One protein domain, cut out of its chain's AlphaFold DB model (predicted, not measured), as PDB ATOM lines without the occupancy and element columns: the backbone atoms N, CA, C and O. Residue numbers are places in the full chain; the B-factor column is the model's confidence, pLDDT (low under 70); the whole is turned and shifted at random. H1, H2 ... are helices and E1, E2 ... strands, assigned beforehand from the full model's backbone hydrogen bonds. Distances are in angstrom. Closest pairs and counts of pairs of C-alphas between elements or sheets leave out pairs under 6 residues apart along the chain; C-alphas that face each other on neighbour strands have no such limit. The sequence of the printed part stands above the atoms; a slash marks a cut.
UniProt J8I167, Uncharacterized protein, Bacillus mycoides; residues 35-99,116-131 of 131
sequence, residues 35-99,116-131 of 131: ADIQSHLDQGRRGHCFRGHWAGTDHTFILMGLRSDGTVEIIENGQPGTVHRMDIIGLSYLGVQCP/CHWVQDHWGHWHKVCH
ATOM      1  N   ALA A  35      24.325   0.961  43.652       82.81
ATOM      2  CA  ALA A  35      23.901  -0.049  44.610       82.81
ATOM      3  C   ALA A  35      23.562   0.552  45.982       82.81
ATOM      4  O   ALA A  35      22.617   0.090  46.614       82.81
ATOM      5  N   ASP A  36      24.265   1.602  46.415       86.25
ATOM      6  CA  ASP A  36      24.029   2.222  47.725       86.25
ATOM      7  C   ASP A  36      22.632   2.844  47.792       86.25
ATOM      8  O   ASP A  36      21.841   2.521  48.682       86.25
ATOM      9  N   ILE A  37      22.279   3.653  46.786       87.44
ATOM     10  CA  ILE A  37      20.948   4.263  46.690       87.44
ATOM     11  C   ILE A  37      19.875   3.193  46.466       87.44
ATOM     12  O   ILE A  37      18.828   3.219  47.118       87.44
ATOM     13  N   GLN A  38      20.138   2.229  45.577       88.31
ATOM     14  CA  GLN A  38      19.189   1.161  45.278       88.31
ATOM     15  C   GLN A  38      18.880   0.321  46.522       88.31
ATOM     16  O   GLN A  38      17.717   0.027  46.780       88.31
ATOM     17  N   SER A  39      19.880   0.030  47.358       89.31
ATOM     18  CA  SER A  39      19.688  -0.740  48.589       89.31
ATOM     19  C   SER A  39      18.693  -0.078  49.549       89.31
ATOM     20  O   SER A  39      17.920  -0.766  50.213       89.31
ATOM     21  N   HIS A  40      18.655   1.257  49.605       88.31
ATOM     22  CA  HIS A  40      17.674   1.980  50.410       88.31
ATOM     23  C   HIS A  40      16.263   1.878  49.834       88.31
ATOM     24  O   HIS A  40      15.306   1.705  50.594       88.31
ATOM     25  N   LEU A  41      16.129   1.958  48.509       86.69
ATOM     26  CA  LEU A  41      14.847   1.784  47.831       86.69
ATOM     27  C   LEU A  41      14.308   0.361  48.026       86.69
ATOM     28  O   LEU A  41      13.138   0.206  48.371       86.69
ATOM     29  N   ASP A  42      15.167  -0.651  47.903       86.81
ATOM     30  CA  ASP A  42      14.817  -2.064  48.094       86.81
ATOM     31  C   ASP A  42      14.414  -2.371  49.545       86.81
ATOM     32  O   ASP A  42      13.566  -3.220  49.804       86.81
ATOM     33  N   GLN A  43      14.964  -1.624  50.507       84.94
ATOM     34  CA  GLN A  43      14.564  -1.666  51.918       84.94
ATOM     35  C   GLN A  43      13.250  -0.916  52.207       84.94
ATOM     36  O   GLN A  43      12.905  -0.711  53.371       84.94
ATOM     37  N   GLY A  44      12.532  -0.461  51.176       82.00
ATOM     38  CA  GLY A  44      11.258   0.240  51.321       82.00
ATOM     39  C   GLY A  44      11.388   1.674  51.831       82.00
ATOM     40  O   GLY A  44      10.393   2.254  52.244       82.00
ATOM     41  N   ARG A  45      12.583   2.281  51.788       84.56
ATOM     42  CA  ARG A  45      12.818   3.656  52.282       84.56
ATOM     43  C   ARG A  45      12.455   4.736  51.262       84.56
ATOM     44  O   ARG A  45      12.902   5.877  51.370       84.56
ATOM     45  N   ARG A  46      11.654   4.388  50.256       85.25
ATOM     46  CA  ARG A  46      11.048   5.369  49.357       85.25
ATOM     47  C   ARG A  46      10.110   6.257  50.172       85.25
ATOM     48  O   ARG A  46       9.298   5.755  50.940       85.25
ATOM     49  N   GLY A  47      10.213   7.568  50.005       81.50
ATOM     50  CA  GLY A  47       9.456   8.529  50.802       81.50
ATOM     51  C   GLY A  47      10.060   8.803  52.182       81.50
ATOM     52  O   GLY A  47       9.449   9.520  52.966       81.50
ATOM     53  N   HIS A  48      11.243   8.260  52.496       84.31
ATOM     54  CA  HIS A  48      11.945   8.551  53.745       84.31
ATOM     55  C   HIS A  48      12.978   9.660  53.559       84.31
ATOM     56  O   HIS A  48      13.411   9.962  52.447       84.31
ATOM     57  N   CYS A  49      13.406  10.231  54.677       85.00
ATOM     58  CA  CYS A  49      14.298  11.368  54.733       85.00
ATOM     59  C   CYS A  49      15.758  10.961  54.868       85.00
ATOM     60  O   CYS A  49      16.131  10.083  55.653       85.00
ATOM     61  N   PHE A  50      16.581  11.663  54.105       90.19
ATOM     62  CA  PHE A  50      18.016  11.505  54.033       90.19
ATOM     63  C   PHE A  50      18.688  12.873  54.117       90.19
ATOM     64  O   PHE A  50      18.086  13.910  53.831       90.19
ATOM     65  N   ARG A  51      19.957  12.860  54.511       89.56
ATOM     66  CA  ARG A  51      20.865  13.998  54.418       89.56
ATOM     67  C   ARG A  51      21.984  13.662  53.451       89.56
ATOM     68  O   ARG A  51      22.463  12.532  53.453       89.56
ATOM     69  N   GLY A  52      22.411  14.639  52.668       88.69
ATOM     70  CA  GLY A  52      23.597  14.551  51.824       88.69
ATOM     71  C   GLY A  52      24.192  15.934  51.599       88.69
ATOM     72  O   GLY A  52      23.554  16.937  51.900       88.69
ATOM     73  N   HIS A  53      25.414  15.985  51.091       86.81
ATOM     74  CA  HIS A  53      26.130  17.222  50.809       86.81
ATOM     75  C   HIS A  53      26.437  17.309  49.316       86.81
ATOM     76  O   HIS A  53      27.045  16.393  48.769       86.81
ATOM     77  N   TRP A  54      26.035  18.390  48.653       88.50
ATOM     78  CA  TRP A  54      26.382  18.674  47.257       88.50
ATOM     79  C   TRP A  54      26.339  20.180  47.011       88.50
ATOM     80  O   TRP A  54      25.826  20.934  47.831       88.50
ATOM     81  N   ALA A  55      26.936  20.642  45.909       85.06
ATOM     82  CA  ALA A  55      27.006  22.069  45.563       85.06
ATOM     83  C   ALA A  55      27.534  22.993  46.695       85.06
ATOM     84  O   ALA A  55      27.273  24.194  46.698       85.06
ATOM     85  N   GLY A  56      28.315  22.447  47.637       80.56
ATOM     86  CA  GLY A  56      28.887  23.179  48.771       80.56
ATOM     87  C   GLY A  56      27.944  23.377  49.963       80.56
ATOM     88  O   GLY A  56      28.313  24.078  50.906       80.56
ATOM     89  N   THR A  57      26.755  22.770  49.956       82.69
ATOM     90  CA  THR A  57      25.765  22.871  51.035       82.69
ATOM     91  C   THR A  57      25.259  21.504  51.484       82.69
ATOM     92  O   THR A  57      25.278  20.530  50.736       82.69
ATOM     93  N   ASP A  58      24.817  21.421  52.741       87.31
ATOM     94  CA  ASP A  58      24.091  20.254  53.237       87.31
ATOM     95  C   ASP A  58      22.617  20.353  52.856       87.31
ATOM     96  O   ASP A  58      21.975  21.384  53.054       87.31
ATOM     97  N   HIS A  59      22.075  19.240  52.391       85.00
ATOM     98  CA  HIS A  59      20.708  19.109  51.929       85.00
ATOM     99  C   HIS A  59      19.993  18.019  52.717       85.00
ATOM    100  O   HIS A  59      20.550  16.954  53.000       85.00
ATOM    101  N   THR A  60      18.737  18.288  53.064       88.44
ATOM    102  CA  THR A  60      17.830  17.306  53.662       88.44
ATOM    103  C   THR A  60      16.680  17.090  52.703       88.44
ATOM    104  O   THR A  60      15.978  18.031  52.341       88.44
ATOM    105  N   PHE A  61      16.485  15.848  52.291       86.62
ATOM    106  CA  PHE A  61      15.580  15.526  51.202       86.62
ATOM    107  C   PHE A  61      14.900  14.184  51.433       86.62
ATOM    108  O   PHE A  61      15.388  13.323  52.166       86.62
ATOM    109  N   ILE A  62      13.762  14.004  50.781       87.88
ATOM    110  CA  ILE A  62      13.032  12.748  50.734       87.88
ATOM    111  C   ILE A  62      13.511  11.971  49.511       87.88
ATOM    112  O   ILE A  62      13.470  12.498  48.400       87.88
ATOM    113  N   LEU A  63      13.945  10.725  49.699       89.31
ATOM    114  CA  LEU A  63      14.359   9.846  48.603       89.31
ATOM    115  C   LEU A  63      13.130   9.250  47.913       89.31
ATOM    116  O   LEU A  63      12.375   8.506  48.538       89.31
ATOM    117  N   MET A  64      12.952   9.514  46.621       90.06
ATOM    118  CA  MET A  64      11.792   9.026  45.866       90.06
ATOM    119  C   MET A  64      12.148   7.926  44.873       90.06
ATOM    120  O   MET A  64      11.386   6.970  44.710       90.06
ATOM    121  N   GLY A  65      13.315   8.015  44.244       90.12
ATOM    122  CA  GLY A  65      13.675   7.076  43.196       90.12
ATOM    123  C   GLY A  65      15.115   7.196  42.741       90.12
ATOM    124  O   GLY A  65      15.851   8.100  43.132       90.12
ATOM    125  N   LEU A  66      15.500   6.246  41.900       92.25
ATOM    126  CA  LEU A  66      16.794   6.180  41.247       92.25
ATOM    127  C   LEU A  66      16.566   5.725  39.810       92.25
ATOM    128  O   LEU A  66      15.969   4.675  39.568       92.25
ATOM    129  N   ARG A  67      17.034   6.528  38.861       90.31
ATOM    130  CA  ARG A  67      16.984   6.219  37.434       90.31
ATOM    131  C   ARG A  67      18.184   5.365  37.025       90.31
ATOM    132  O   ARG A  67      19.185   5.267  37.740       90.31
ATOM    133  N   SER A  68      18.083   4.731  35.857       87.94
ATOM    134  CA  SER A  68      19.137   3.864  35.310       87.94
ATOM    135  C   SER A  68      20.428   4.618  34.972       87.94
ATOM    136  O   SER A  68      21.505   4.028  35.017       87.94
ATOM    137  N   ASP A  69      20.337   5.916  34.680       87.12
ATOM    138  CA  ASP A  69      21.477   6.806  34.443       87.12
ATOM    139  C   ASP A  69      22.214   7.212  35.733       87.12
ATOM    140  O   ASP A  69      23.372   7.616  35.674       87.12
ATOM    141  N   GLY A  70      21.603   7.023  36.907       86.12
ATOM    142  CA  GLY A  70      22.156   7.440  38.196       86.12
ATOM    143  C   GLY A  70      21.560   8.702  38.779       86.12
ATOM    144  O   GLY A  70      22.009   9.145  39.839       86.12
ATOM    145  N   THR A  71      20.559   9.281  38.126       91.12
ATOM    146  CA  THR A  71      19.816  10.403  38.681       91.12
ATOM    147  C   THR A  71      18.924   9.931  39.825       91.12
ATOM    148  O   THR A  71      18.060   9.070  39.658       91.12
ATOM    149  N   VAL A  72      19.137  10.517  40.999       91.31
ATOM    150  CA  VAL A  72      18.322  10.328  42.195       91.31
ATOM    151  C   VAL A  72      17.181  11.335  42.157       91.31
ATOM    152  O   VAL A  72      17.403  12.540  42.027       91.31
ATOM    153  N   GLU A  73      15.956  10.840  42.266       90.88
ATOM    154  CA  GLU A  73      14.752  11.658  42.355       90.88
ATOM    155  C   GLU A  73      14.464  11.946  43.823       90.88
ATOM    156  O   GLU A  73      14.381  11.024  44.645       90.88
ATOM    157  N   ILE A  74      14.324  13.227  44.148       90.12
ATOM    158  CA  ILE A  74      14.206  13.693  45.524       90.12
ATOM    159  C   ILE A  74      13.063  14.692  45.677       90.12
ATOM    160  O   ILE A  74      12.643  15.327  44.712       90.12
ATOM    161  N   ILE A  75      12.587  14.865  46.907       83.62
ATOM    162  CA  ILE A  75      11.774  16.022  47.289       83.62
ATOM    163  C   ILE A  75      12.529  16.789  48.369       83.62
ATOM    164  O   ILE A  75      12.807  16.252  49.438       83.62
ATOM    165  N   GLU A  76      12.832  18.053  48.114       83.88
ATOM    166  CA  GLU A  76      13.523  18.939  49.047       83.88
ATOM    167  C   GLU A  76      12.698  20.212  49.236       83.88
ATOM    168  O   GLU A  76      12.210  20.794  48.272       83.88
ATOM    169  N   ASN A  77      12.475  20.632  50.487       77.56
ATOM    170  CA  ASN A  77      11.587  21.762  50.816       77.56
ATOM    171  C   ASN A  77      10.185  21.639  50.181       77.56
ATOM    172  O   ASN A  77       9.521  22.625  49.858       77.56
ATOM    173  N   GLY A  78       9.748  20.390  49.992       73.06
ATOM    174  CA  GLY A  78       8.510  20.014  49.325       73.06
ATOM    175  C   GLY A  78       8.499  20.256  47.811       73.06
ATOM    176  O   GLY A  78       7.465  20.068  47.189       73.06
ATOM    177  N   GLN A  79       9.606  20.637  47.178       74.75
ATOM    178  CA  GLN A  79       9.707  20.715  45.722       74.75
ATOM    179  C   GLN A  79      10.397  19.464  45.165       74.75
ATOM    180  O   GLN A  79      11.382  19.005  45.749       74.75
ATOM    181  N   PRO A  80       9.895  18.885  44.059       82.00
ATOM    182  CA  PRO A  80      10.571  17.787  43.394       82.00
ATOM    183  C   PRO A  80      11.869  18.292  42.769       82.00
ATOM    184  O   PRO A  80      11.924  19.375  42.185       82.00
ATOM    185  N   GLY A  81      12.908  17.478  42.878       86.62
ATOM    186  CA  GLY A  81      14.225  17.763  42.345       86.62
ATOM    187  C   GLY A  81      14.930  16.489  41.911       86.62
ATOM    188  O   GLY A  81      14.461  15.367  42.123       86.62
ATOM    189  N   THR A  82      16.085  16.679  41.290       91.56
ATOM    190  CA  THR A  82      16.947  15.588  40.850       91.56
ATOM    191  C   THR A  82      18.394  15.935  41.128       91.56
ATOM    192  O   THR A  82      18.825  17.046  40.826       91.56
ATOM    193  N   VAL A  83      19.150  14.976  41.641       90.69
ATOM    194  CA  VAL A  83      20.593  15.098  41.870       90.69
ATOM    195  C   VAL A  83      21.262  13.822  41.381       90.69
ATOM    196  O   VAL A  83      20.713  12.732  41.536       90.69
ATOM    197  N   HIS A  84      22.416  13.919  40.730       92.38
ATOM    198  CA  HIS A  84      23.114  12.718  40.293       92.38
ATOM    199  C   HIS A  84      23.788  12.048  41.498       92.38
ATOM    200  O   HIS A  84      24.391  12.724  42.329       92.38
ATOM    201  N   ARG A  85      23.717  10.714  41.610       88.50
ATOM    202  CA  ARG A  85      24.222   9.968  42.786       88.50
ATOM    203  C   ARG A  85      25.680  10.286  43.147       88.50
ATOM    204  O   ARG A  85      26.037  10.273  44.318       88.50
ATOM    205  N   MET A  86      26.498  10.595  42.137       86.62
ATOM    206  CA  MET A  86      27.923  10.907  42.296       86.62
ATOM    207  C   MET A  86      28.172  12.289  42.908       86.62
ATOM    208  O   MET A  86      29.261  12.523  43.424       86.62
ATOM    209  N   ASP A  87      27.185  13.184  42.843       88.62
ATOM    210  CA  ASP A  87      27.273  14.529  43.410       88.62
ATOM    211  C   ASP A  87      26.907  14.533  44.895       88.62
ATOM    212  O   ASP A  87      27.305  15.437  45.625       88.62
ATOM    213  N   ILE A  88      26.174  13.513  45.355       88.19
ATOM    214  CA  ILE A  88      25.819  13.354  46.760       88.19
ATOM    215  C   ILE A  88      27.053  12.866  47.519       88.19
ATOM    216  O   ILE A  88      27.600  11.801  47.245       88.19
ATOM    217  N   ILE A  89      27.460  13.616  48.534       86.69
ATOM    218  CA  ILE A  89      28.532  13.241  49.456       86.69
ATOM    219  C   ILE A  89      27.904  12.938  50.819       86.69
ATOM    220  O   ILE A  89      27.075  13.700  51.310       86.69
ATOM    221  N   GLY A  90      28.283  11.816  51.441       81.38
ATOM    222  CA  GLY A  90      27.870  11.493  52.816       81.38
ATOM    223  C   GLY A  90      26.359  11.300  53.012       81.38
ATOM    224  O   GLY A  90      25.741  12.001  53.814       81.38
ATOM    225  N   LEU A  91      25.763  10.333  52.306       87.38
ATOM    226  CA  LEU A  91      24.347   9.998  52.417       87.38
ATOM    227  C   LEU A  91      24.057   9.371  53.780       87.38
ATOM    228  O   LEU A  91      24.613   8.333  54.132       87.38
ATOM    229  N   SER A  92      23.159   9.993  54.533       88.19
ATOM    230  CA  SER A  92      22.763   9.544  55.866       88.19
ATOM    231  C   SER A  92      21.253   9.390  55.942       88.19
ATOM    232  O   SER A  92      20.514  10.321  55.634       88.19
ATOM    233  N   TYR A  93      20.785   8.225  56.381       87.00
ATOM    234  CA  TYR A  93      19.368   7.979  56.634       87.00
ATOM    235  C   TYR A  93      18.917   8.670  57.929       87.00
ATOM    236  O   TYR A  93      19.533   8.467  58.974       87.00
ATOM    237  N   LEU A  94      17.840   9.456  57.867       82.62
ATOM    238  CA  LEU A  94      17.306  10.203  59.014       82.62
ATOM    239  C   LEU A  94      16.041   9.575  59.608       82.62
ATOM    240  O   LEU A  94      15.820   9.679  60.811       82.62
ATOM    241  N   GLY A  95      15.210   8.922  58.791       78.00
ATOM    242  CA  GLY A  95      13.943   8.340  59.240       78.00
ATOM    243  C   GLY A  95      12.779   8.632  58.300       78.00
ATOM    244  O   GLY A  95      12.963   9.133  57.198       78.00
ATOM    245  N   VAL A  96      11.560   8.329  58.748       74.44
ATOM    246  CA  VAL A  96      10.316   8.593  57.993       74.44
ATOM    247  C   VAL A  96       9.904  10.068  57.995       74.44
ATOM    248  O   VAL A  96       9.157  10.500  57.126       74.44
ATOM    249  N   GLN A  97      10.370  10.842  58.975       72.06
ATOM    250  CA  GLN A  97      10.072  12.265  59.114       72.06
ATOM    251  C   GLN A  97      11.342  13.066  58.885       72.06
ATOM    252  O   GLN A  97      12.385  12.783  59.477       72.06
ATOM    253  N   CYS A  98      11.246  14.078  58.028       68.38
ATOM    254  CA  CYS A  98      12.358  14.983  57.799       68.38
ATOM    255  C   CYS A  98      12.437  15.908  59.009       68.38
ATOM    256  O   CYS A  98      11.393  16.414  59.436       68.38
ATOM    257  N   PRO A  99      13.634  16.153  59.569       63.66
ATOM    258  CA  PRO A  99      13.778  17.232  60.530       63.66
ATOM    259  C   PRO A  99      13.253  18.506  59.868       63.66
ATOM    260  O   PRO A  99      13.537  18.758  58.693       63.66
ATOM    261  N   CYS A 116      -1.987  19.590  50.128       52.31
ATOM    262  CA  CYS A 116      -1.193  19.363  48.908       52.31
ATOM    263  C   CYS A 116      -0.060  18.336  49.105       52.31
ATOM    264  O   CYS A 116       0.735  18.471  50.032       52.31
ATOM    265  N   HIS A 117       0.076  17.371  48.192       59.00
ATOM    266  CA  HIS A 117       1.206  16.440  48.106       59.00
ATOM    267  C   HIS A 117       1.655  16.235  46.649       59.00
ATOM    268  O   HIS A 117       0.911  16.503  45.706       59.00
ATOM    269  N   TRP A 118       2.898  15.789  46.458       59.31
ATOM    270  CA  TRP A 118       3.416  15.420  45.142       59.31
ATOM    271  C   TRP A 118       3.214  13.932  44.893       59.31
ATOM    272  O   TRP A 118       3.530  13.104  45.745       59.31
ATOM    273  N   VAL A 119       2.723  13.601  43.706       60.03
ATOM    274  CA  VAL A 119       2.601  12.228  43.213       60.03
ATOM    275  C   VAL A 119       3.353  12.110  41.904       60.03
ATOM    276  O   VAL A 119       3.353  13.030  41.086       60.03
ATOM    277  N   GLN A 120       4.005  10.971  41.720       52.62
ATOM    278  CA  GLN A 120       4.684  10.644  40.480       52.62
ATOM    279  C   GLN A 120       3.733   9.836  39.594       52.62
ATOM    280  O   GLN A 120       3.095   8.896  40.074       52.62
ATOM    281  N   ASP A 121       3.606  10.210  38.322       66.94
ATOM    282  CA  ASP A 121       2.870   9.400  37.354       66.94
ATOM    283  C   ASP A 121       3.682   8.171  36.907       66.94
ATOM    284  O   ASP A 121       4.848   7.985  37.258       66.94
ATOM    285  N   HIS A 122       3.054   7.310  36.105       59.66
ATOM    286  CA  HIS A 122       3.693   6.103  35.577       59.66
ATOM    287  C   HIS A 122       4.827   6.383  34.574       59.66
ATOM    288  O   HIS A 122       5.555   5.458  34.223       59.66
ATOM    289  N   TRP A 123       4.997   7.633  34.131       61.94
ATOM    290  CA  TRP A 123       6.091   8.080  33.267       61.94
ATOM    291  C   TRP A 123       7.234   8.739  34.051       61.94
ATOM    292  O   TRP A 123       8.233   9.136  33.454       61.94
ATOM    293  N   GLY A 124       7.116   8.848  35.376       52.19
ATOM    294  CA  GLY A 124       8.126   9.465  36.229       52.19
ATOM    295  C   GLY A 124       7.988  10.984  36.377       52.19
ATOM    296  O   GLY A 124       8.857  11.605  36.992       52.19
ATOM    297  N   HIS A 125       6.923  11.601  35.855       66.56
ATOM    298  CA  HIS A 125       6.681  13.032  36.029       66.56
ATOM    299  C   HIS A 125       6.008  13.330  37.367       66.56
ATOM    300  O   HIS A 125       5.118  12.609  37.819       66.56
ATOM    301  N   TRP A 126       6.413  14.439  37.980       61.88
ATOM    302  CA  TRP A 126       5.862  14.915  39.241       61.88
ATOM    303  C   TRP A 126       4.645  15.806  39.014       61.88
ATOM    304  O   TRP A 126       4.726  16.815  38.316       61.88
ATOM    305  N   HIS A 127       3.541  15.468  39.672       61.16
ATOM    306  CA  HIS A 127       2.303  16.239  39.674       61.16
ATOM    307  C   HIS A 127       1.956  16.668  41.090       61.16
ATOM    308  O   HIS A 127       2.044  15.884  42.038       61.16
ATOM    309  N   LYS A 128       1.545  17.926  41.238       59.72
ATOM    310  CA  LYS A 128       1.044  18.448  42.507       59.72
ATOM    311  C   LYS A 128      -0.444  18.136  42.605       59.72
ATOM    312  O   LYS A 128      -1.219  18.599  41.774       59.72
ATOM    313  N   VAL A 129      -0.834  17.395  43.635       64.00
ATOM    314  CA  VAL A 129      -2.232  17.084  43.941       64.00
ATOM    315  C   VAL A 129      -2.601  17.764  45.245       64.00
ATOM    316  O   VAL A 129      -1.937  17.580  46.260       64.00
ATOM    317  N   CYS A 130      -3.650  18.577  45.203       72.19
ATOM    318  CA  CYS A 130      -4.220  19.247  46.364       72.19
ATOM    319  C   CYS A 130      -5.671  18.795  46.528       72.19
ATOM    320  O   CYS A 130      -6.378  18.705  45.522       72.19
ATOM    321  N   HIS A 131      -6.085  18.505  47.762       59.22
ATOM    322  CA  HIS A 131      -7.470  18.177  48.114       59.22
ATOM    323  C   HIS A 131      -8.197  19.365  48.739       59.22
ATOM    324  O   HIS A 131      -7.527  20.162  49.434       59.22
TER     325      HIS A 131
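AT A GLANCE: This is residues 35 to 99 and 116 to 131 of the 131 residues of an uncharacterized protein of Bacillus mycoides (UniProt J8I167). A strongly twisted sheet of five strands, E4, E3, E2, E1 and E5, folds round at a bend in E2, and the short helix H1 packs over one of its faces. A separate hairpin, E6 and E7, sits off one end of this body near Pro 80 of E4 and makes much of the length. The printed part has 81 residues, with one named helix followed by seven named strands; the class is mostly strand. The order across the larger sheet is E4, E3, E2, E1, E5, and both sheets are antiparallel. The whole is compact, with a radius of gyration of the C-alphas of 12.2 A and spans of 36 by 28 by 25 A.

HOW THE PARTS SIT: H1, residues 35 to 42, is on the larger sheet at a height of 7.7 A; 3 of its 4 O i to N i+4 pairs are within hydrogen-bond range. E1, residues 48 to 54, and E2, residues 57 to 66, form a hairpin, with N 50 and O 61 2.8 A apart. H1 lies only just over E2, on which 3 of its C-alphas fall, and runs slantwise to it at 56 degrees on the local plane; their closest C-alphas, of Gln 38 and Leu 66, are 6.9 A apart. E2 bends by 81 degrees at residue 63. E3, residues 71 to 76, forms a hairpin with E2, with N 62 and O 75 2.8 A apart. E4, residues 79 to 84, an edge strand, forms a hairpin with E3, with N 72 and O 83 2.8 A apart. These strands E1 to E4 are a meander, each the antiparallel neighbour of the one before. E5, residues 89 to 95, is the other edge strand, antiparallel to E1 at 160 degrees, with N 51 and O 92 2.8 A apart; it is apart from E4. E6, residues 116 to 120, and E7, residues 126 to 130, form a hairpin, with N 117 and O 129 2.8 A apart. The closest C-alphas of E4 and E7, of Pro 80 and Trp 126, are 6.9 A apart.

IN THESE COORDINATES: H1 begins at C-alpha 35 (23.901, -0.049, 44.610) and is 9.9 A long. E1 measures 18.8 A, E2 21.3 A, E3 14.8 A, E4 16.5 A and E5 18.2 A. E6 measures 13.5 A; E7, 13.1 A, ends at C-alpha 130 (-4.220, 19.247, 46.364).

THE WHOLE: The farthest C-alphas, of Gly 56 and His 131, are 36.7 A apart. Residues 100 to 115 are not printed, and C-alphas 99 and 116 are 19.1 A apart across this cut. The links printed whole are tight. Mean pLDDT of the printed part is 80.4; residues 98 to 99, 116 to 129 and 131 are under 70.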